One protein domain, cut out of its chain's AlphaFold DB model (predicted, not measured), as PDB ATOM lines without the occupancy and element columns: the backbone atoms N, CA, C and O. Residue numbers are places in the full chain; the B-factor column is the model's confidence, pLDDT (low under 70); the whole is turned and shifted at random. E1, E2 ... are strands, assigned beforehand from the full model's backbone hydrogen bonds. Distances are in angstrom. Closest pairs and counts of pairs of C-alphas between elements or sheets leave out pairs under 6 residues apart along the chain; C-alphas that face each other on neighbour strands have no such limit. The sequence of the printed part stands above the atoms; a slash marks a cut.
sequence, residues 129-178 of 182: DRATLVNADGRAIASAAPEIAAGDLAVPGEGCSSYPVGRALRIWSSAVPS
ATOM      1  N   ASP A 129      97.617  73.346 122.726       96.06
ATOM      2  CA  ASP A 129      98.875  72.616 122.969       96.06
ATOM      3  C   ASP A 129     100.105  73.529 123.058       96.06
ATOM      4  O   ASP A 129     101.156  73.129 123.551       96.06
ATOM      5  N   ARG A 130      99.970  74.777 122.599       97.50
ATOM      6  CA  ARG A 130     101.013  75.807 122.635       97.50
ATOM      7  C   ARG A 130     100.618  77.028 123.455       97.50
ATOM      8  O   ARG A 130     101.186  78.101 123.268       97.50
ATOM      9  N   ALA A 131      99.611  76.895 124.316       98.31
ATOM     10  CA  ALA A 131      99.200  78.003 125.153       98.31
ATOM     11  C   ALA A 131     100.273  78.293 126.211       98.31
ATOM     12  O   ALA A 131     100.726  77.387 126.915       98.31
ATOM     13  N   THR A 132     100.657  79.557 126.343       98.31
ATOM     14  CA  THR A 132     101.756  79.975 127.219       98.31
ATOM     15  C   THR A 132     101.347  81.211 128.005       98.31
ATOM     16  O   THR A 132     100.864  82.192 127.437       98.31
ATOM     17  N   LEU A 133     101.536  81.157 129.323       97.56
ATOM     18  CA  LEU A 133     101.453  82.307 130.213       97.56
ATOM     19  C   LEU A 133     102.789  83.050 130.154       97.56
ATOM     20  O   LEU A 133     103.829  82.452 130.418       97.56
ATOM     21  N   VAL A 134     102.758  84.339 129.836       96.56
ATOM     22  CA  VAL A 134     103.943  85.187 129.694       96.56
ATOM     23  C   VAL A 134     103.844  86.446 130.547       96.56
ATOM     24  O   VAL A 134     102.746  86.941 130.833       96.56
ATOM     25  N   ASN A 135     105.002  86.975 130.935       93.25
ATOM     26  CA  ASN A 135     105.111  88.284 131.568       93.25
ATOM     27  C   ASN A 135     105.020  89.428 130.533       93.25
ATOM     28  O   ASN A 135     104.798  89.211 129.337       93.25
ATOM     29  N   ALA A 136     105.184  90.669 130.997       89.94
ATOM     30  CA  ALA A 136     105.101  91.855 130.148       89.94
ATOM     31  C   ALA A 136     106.160  91.889 129.027       89.94
ATOM     32  O   ALA A 136     105.859  92.424 127.957       89.94
ATOM     33  N   ASP A 137     107.323  91.272 129.251       91.19
ATOM     34  CA  ASP A 137     108.462  91.211 128.326       91.19
ATOM     35  C   ASP A 137     108.400  90.012 127.363       91.19
ATOM     36  O   ASP A 137     109.299  89.824 126.546       91.19
ATOM     37  N   GLY A 138     107.358  89.178 127.455       93.75
ATOM     38  CA  GLY A 138     107.226  87.970 126.636       93.75
ATOM     39  C   GLY A 138     108.041  86.778 127.141       93.75
ATOM     40  O   GLY A 138     108.186  85.794 126.416       93.75
ATOM     41  N   ARG A 139     108.555  86.826 128.377       94.69
ATOM     42  CA  ARG A 139     109.156  85.649 129.015       94.69
ATOM     43  C   ARG A 139     108.070  84.686 129.460       94.69
ATOM     44  O   ARG A 139     107.120  85.090 130.136       94.69
ATOM     45  N   ALA A 140     108.228  83.422 129.094       95.94
ATOM     46  CA  ALA A 140     107.356  82.347 129.517       95.94
ATOM     47  C   ALA A 140     107.442  82.155 131.030       95.94
ATOM     48  O   ALA A 140     108.516  82.132 131.618       95.94
ATOM     49  N   ILE A 141     106.284  82.028 131.659       94.88
ATOM     50  CA  ILE A 141     106.131  81.693 133.071       94.88
ATOM     51  C   ILE A 141     105.718  80.229 133.210       94.88
ATOM     52  O   ILE A 141     106.223  79.522 134.071       94.88
ATOM     53  N   ALA A 142     104.780  79.797 132.367       95.69
ATOM     54  CA  ALA A 142     104.323  78.422 132.263       95.69
ATOM     55  C   ALA A 142     103.858  78.171 130.827       95.69
ATOM     56  O   ALA A 142     103.205  79.032 130.227       95.69
ATOM     57  N   SER A 143     104.156  76.995 130.281       97.38
ATOM     58  CA  SER A 143     103.840  76.659 128.892       97.38
ATOM     59  C   SER A 143     103.229  75.268 128.760       97.38
ATOM     60  O   SER A 143     103.638  74.323 129.431       97.38
ATOM     61  N   ALA A 144     102.245  75.129 127.869       97.50
ATOM     62  CA  ALA A 144     101.777  73.825 127.408       97.50
ATOM     63  C   ALA A 144     102.733  73.188 126.379       97.50
ATOM     64  O   ALA A 144     102.776  71.960 126.289       97.50
ATOM     65  N   ALA A 145     103.508  74.007 125.654       96.69
ATOM     66  CA  ALA A 145     104.498  73.550 124.679       96.69
ATOM     67  C   ALA A 145     105.789  73.094 125.387       96.69
ATOM     68  O   ALA A 145     106.361  73.898 126.128       96.69
ATOM     69  N   PRO A 146     106.269  71.856 125.155       93.69
ATOM     70  CA  PRO A 146     107.442  71.300 125.838       93.69
ATOM     71  C   PRO A 146     108.768  71.986 125.483       93.69
ATOM     72  O   PRO A 146     109.729  71.868 126.234       93.69
ATOM     73  N   GLU A 147     108.840  72.685 124.353       94.88
ATOM     74  CA  GLU A 147     110.031  73.402 123.890       94.88
ATOM     75  C   GLU A 147     110.131  74.856 124.383       94.88
ATOM     76  O   GLU A 147     111.043  75.563 123.970       94.88
ATOM     77  N   ILE A 148     109.183  75.318 125.207       95.62
ATOM     78  CA  ILE A 148     109.217  76.644 125.836       95.62
ATOM     79  C   ILE A 148     109.288  76.429 127.346       95.62
ATOM     80  O   ILE A 148     108.271  76.139 127.981       95.62
ATOM     81  N   ALA A 149     110.480  76.564 127.913       92.75
ATOM     82  CA  ALA A 149     110.697  76.503 129.348       92.75
ATOM     83  C   ALA A 149     110.349  77.839 130.015       92.75
ATOM     84  O   ALA A 149     110.299  78.897 129.381       92.75
ATOM     85  N   ALA A 150     110.118  77.815 131.326       91.44
ATOM     86  CA  ALA A 150     109.988  79.047 132.083       91.44
ATOM     87  C   ALA A 150     111.272  79.890 131.974       91.44
ATOM     88  O   ALA A 150     112.382  79.388 132.127       91.44
ATOM     89  N   GLY A 151     111.106  81.186 131.726       91.12
ATOM     90  CA  GLY A 151     112.183  82.142 131.480       91.12
ATOM     91  C   GLY A 151     112.499  82.380 130.012       91.12
ATOM     92  O   GLY A 151     112.994  83.469 129.683       91.12
ATOM     93  N   ASP A 152     112.156  81.431 129.138       94.19
ATOM     94  CA  ASP A 152     112.396  81.546 127.704       94.19
ATOM     95  C   ASP A 152     111.629  82.724 127.120       94.19
ATOM     96  O   ASP A 152     110.481  82.999 127.480       94.19
ATOM     97  N   LEU A 153     112.258  83.420 126.176       95.69
ATOM     98  CA  LEU A 153     111.539  84.383 125.358       95.69
ATOM     99  C   LEU A 153     110.661  83.623 124.371       95.69
ATOM    100  O   LEU A 153     111.144  82.823 123.571       95.69
ATOM    101  N   ALA A 154     109.373  83.931 124.396       96.38
ATOM    102  CA  ALA A 154     108.412  83.444 123.430       96.38
ATOM    103  C   ALA A 154     107.817  84.620 122.654       96.38
ATOM    104  O   ALA A 154     107.846  85.772 123.096       96.38
ATOM    105  N   VAL A 155     107.229  84.325 121.501       96.50
ATOM    106  CA  VAL A 155     106.428  85.282 120.733       96.50
ATOM    107  C   VAL A 155     105.084  84.661 120.344       96.50
ATOM    108  O   VAL A 155     104.979  83.430 120.267       96.50
ATOM    109  N   PRO A 156     104.035  85.470 120.097       96.56
ATOM    110  CA  PRO A 156     102.775  84.959 119.570       96.56
ATOM    111  C   PRO A 156     102.999  84.276 118.216       96.56
ATOM    112  O   PRO A 156     103.586  84.868 117.310       96.56
ATOM    113  N   GLY A 157     102.523  83.040 118.071       94.50
ATOM    114  CA  GLY A 157     102.491  82.340 116.791       94.50
ATOM    115  C   GLY A 157     101.409  82.882 115.853       94.50
ATOM    116  O   GLY A 157     100.592  83.732 116.220       94.50
ATOM    117  N   GLU A 158     101.374  82.359 114.630       93.06
ATOM    118  CA  GLU A 158     100.332  82.707 113.662       93.06
ATOM    119  C   GLU A 158      98.933  82.360 114.204       93.06
ATOM    120  O   GLU A 158      98.721  81.298 114.794       93.06
ATOM    121  N   GLY A 159      97.980  83.287 114.060       93.44
ATOM    122  CA  GLY A 159      96.615  83.125 114.574       93.44
ATOM    123  C   GLY A 159      96.489  83.147 116.104       93.44
ATOM    124  O   GLY A 159      95.427  82.822 116.637       93.44
ATOM    125  N   CYS A 160      97.547  83.520 116.831       96.44
ATOM    126  CA  CYS A 160      97.534  83.548 118.288       96.44
ATOM    127  C   CYS A 160      96.562  84.600 118.843       96.44
ATOM    128  O   CYS A 160      96.646  85.790 118.536       96.44
ATOM    129  N   SER A 161      95.666  84.157 119.724       97.44
ATOM    130  CA  SER A 161      94.843  85.034 120.554       97.44
ATOM    131  C   SER A 161      95.579  85.365 121.849       97.44
ATOM    132  O   SER A 161      96.183  84.487 122.468       97.44
ATOM    133  N   SER A 162      95.504  86.625 122.285       96.62
ATOM    134  CA  SER A 162      96.091  87.074 123.548       96.62
ATOM    135  C   SER A 162      95.007  87.431 124.561       96.62
ATOM    136  O   SER A 162      94.129  88.244 124.278       96.62
ATOM    137  N   TYR A 163      95.101  86.844 125.751       96.12
ATOM    138  CA  TYR A 163      94.173  87.059 126.855       96.12
ATOM    139  C   TYR A 163      94.907  87.712 128.028       96.12
ATOM    140  O   TYR A 163      95.914  87.165 128.487       96.12
ATOM    141  N   PRO A 164      94.450  88.866 128.539       95.38
ATOM    142  CA  PRO A 164      95.059  89.470 129.716       95.38
ATOM    143  C   PRO A 164      94.799  88.614 130.961       95.38
ATOM    144  O   PRO A 164      93.682  88.151 131.188       95.38
ATOM    145  N   VAL A 165      95.827  88.447 131.795       91.12
ATOM    146  CA  VAL A 165      95.732  87.820 133.118       91.12
ATOM    147  C   VAL A 165      96.196  88.833 134.156       91.12
ATOM    148  O   VAL A 165      97.380  89.146 134.289       91.12
ATOM    149  N   GLY A 166      95.235  89.404 134.880       86.38
ATOM    150  CA  GLY A 166      95.506  90.552 135.738       86.38
ATOM    151  C   GLY A 166      96.023  91.743 134.926       86.38
ATOM    152  O   GLY A 166      95.518  92.040 133.845       86.38
ATOM    153  N   ARG A 167      97.017  92.461 135.465       83.06
ATOM    154  CA  ARG A 167      97.549  93.696 134.850       83.06
ATOM    155  C   ARG A 167      98.890  93.509 134.143       83.06
ATOM    156  O   ARG A 167      99.239  94.343 133.315       83.06
ATOM    157  N   ALA A 168      99.638  92.471 134.510       86.62
ATOM    158  CA  ALA A 168     101.041  92.308 134.129       86.62
ATOM    159  C   ALA A 168     101.301  91.062 133.274       86.62
ATOM    160  O   ALA A 168     102.349  90.976 132.640       86.62
ATOM    161  N   LEU A 169     100.364  90.109 133.244       93.06
ATOM    162  CA  LEU A 169     100.547  88.825 132.578       93.06
ATOM    163  C   LEU A 169      99.580  88.678 131.408       93.06
ATOM    164  O   LEU A 169      98.523  89.317 131.352       93.06
ATOM    165  N   ARG A 170      99.934  87.810 130.464       96.44
ATOM    166  CA  ARG A 170      99.071  87.440 129.340       96.44
ATOM    167  C   ARG A 170      99.153  85.949 129.081       96.44
ATOM    168  O   ARG A 170     100.205  85.352 129.257       96.44
ATOM    169  N   ILE A 171      98.064  85.372 128.601       97.94
ATOM    170  CA  ILE A 171      98.075  84.059 127.964       97.94
ATOM    171  C   ILE A 171      98.068  84.275 126.457       97.94
ATOM    172  O   ILE A 171      97.212  84.983 125.927       97.94
ATOM    173  N   TRP A 172      99.006  83.649 125.769       98.31
ATOM    174  CA  TRP A 172      98.972  83.456 124.327       98.31
ATOM    175  C   TRP A 172      98.410  82.072 124.043       98.31
ATOM    176  O   TRP A 172      98.885  81.107 124.631       98.31
ATOM    177  N   SER A 173      97.394  81.956 123.184       97.88
ATOM    178  CA  SER A 173      96.783  80.656 122.853       97.88
ATOM    179  C   SER A 173      97.714  79.747 122.053       97.88
ATOM    180  O   SER A 173      97.550  78.531 122.067       97.88
ATOM    181  N   SER A 174      98.671  80.342 121.344       97.25
ATOM    182  CA  SER A 174      99.710  79.642 120.601       97.25
ATOM    183  C   SER A 174     100.982  80.483 120.595       97.25
ATOM    184  O   SER A 174     101.031  81.531 119.951       97.25
ATOM    185  N   ALA A 175     101.997  80.060 121.340       97.38
ATOM    186  CA  ALA A 175     103.304  80.702 121.365       97.38
ATOM    187  C   ALA A 175     104.357  79.851 120.644       97.38
ATOM    188  O   ALA A 175     104.259  78.622 120.551       97.38
ATOM    189  N   VAL A 176     105.391  80.514 120.138       96.88
ATOM    190  CA  VAL A 176     106.585  79.876 119.575       96.88
ATOM    191  C   VAL A 176     107.833  80.432 120.263       96.88
ATOM    192  O   VAL A 176     107.798  81.585 120.707       96.88
ATOM    193  N   PRO A 177     108.921  79.647 120.375       95.31
ATOM    194  CA  PRO A 177     110.191  80.165 120.866       95.31
ATOM    195  C   PRO A 177     110.612  81.399 120.064       95.31
ATOM    196  O   PRO A 177     110.470  81.430 118.838       95.31
ATOM    197  N   SER A 178     111.113  82.426 120.746       90.62
ATOM    198  CA  SER A 178     111.657  83.591 120.060       90.62
ATOM    199  C   SER A 178     112.922  83.181 119.291       90.62
ATOM    200  O   SER A 178     113.814  82.572 119.883       90.62
TER     201      SER A 178
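What this domain is: This is residues 129 to 178 of the 182 residues of an uncharacterized protein of Arthrobacter sp. EPSL27 (UniProt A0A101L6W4). A small twisted sheet of four short strands, E2 E1 E5 E4, has a two-strand pair, E3 and E6, partly over one of its faces, toward the half that holds E2 and E1. The chain passes between the two sheets three times, from E2 to E3, from E3 to E4 and from E5 to E6, where E5 turns sharply into E6, while the E4 and E5 hairpin reaches away from the small pair. The printed part has 50 residues with no named helix and six named strands, E1 to E6 in order along the chain, and both sheets are antiparallel. The class is all strand, though 21 of the 50 residues, under half, are in named elements. The whole is compact, with a radius of gyration of the C-alphas of 9.2 A and spans of 26 by 23 by 15 A.

Where its parts are: E1 is residues 132 to 134, 6.2 A from first to last C-alpha, and begins at C-alpha 132 at (101.756, 79.975, 127.219). E2 is residues 140 to 143, 6.7 A, and E3 is residues 154 to 156, 7.0 A. E4 is residues 162 to 165, 9.6 A, and E5 is residues 169 to 172, 10.0 A, with C-alpha 172 at (98.972, 83.456, 124.327). E6 is residues 175 to 177, 6.9 A, and ends at C-alpha 177 at (110.191, 80.165, 120.866).

How they stand to each other: In the larger sheet, E2 and E4 are the edge strands. E1 and E2 form a hairpin, antiparallel at 169 degrees, with N 133 and O 142 within hydrogen-bond range at 2.8 A. E1 and E5 are antiparallel at 151 degrees, with N 134 and O 170 at 2.8 A and N 132 and O 172 at 2.9 A. E4 and E5 form a hairpin, antiparallel at 150 degrees, with N 163 and O 171 at 2.8 A. From edge to edge the strands' lines turn by 69 degrees. E5 runs on into E6 across a break of 2 residues, at 94 degrees. E6 is the antiparallel neighbour of E3 at 141 degrees, with N 155 and O 176 at 2.9 A. Between the sheets, the closest C-alphas of E1 and E6 are those of Thr 132 and Ala 175, 6.1 A apart, and those of E3 and E5 are Pro 156 and Trp 172, 6.3 A apart. E4 and E6 are apart.

The domain as a whole: The two C-alphas farthest apart, those of Glu 147 and Arg 167, are 26.2 A from each other. The printed part has no cut. The link from E2 to E3, with 10 residues, is short; the other links between named strands are tight. The mean pLDDT of the printed part is 94.7, and no printed residue is under 70.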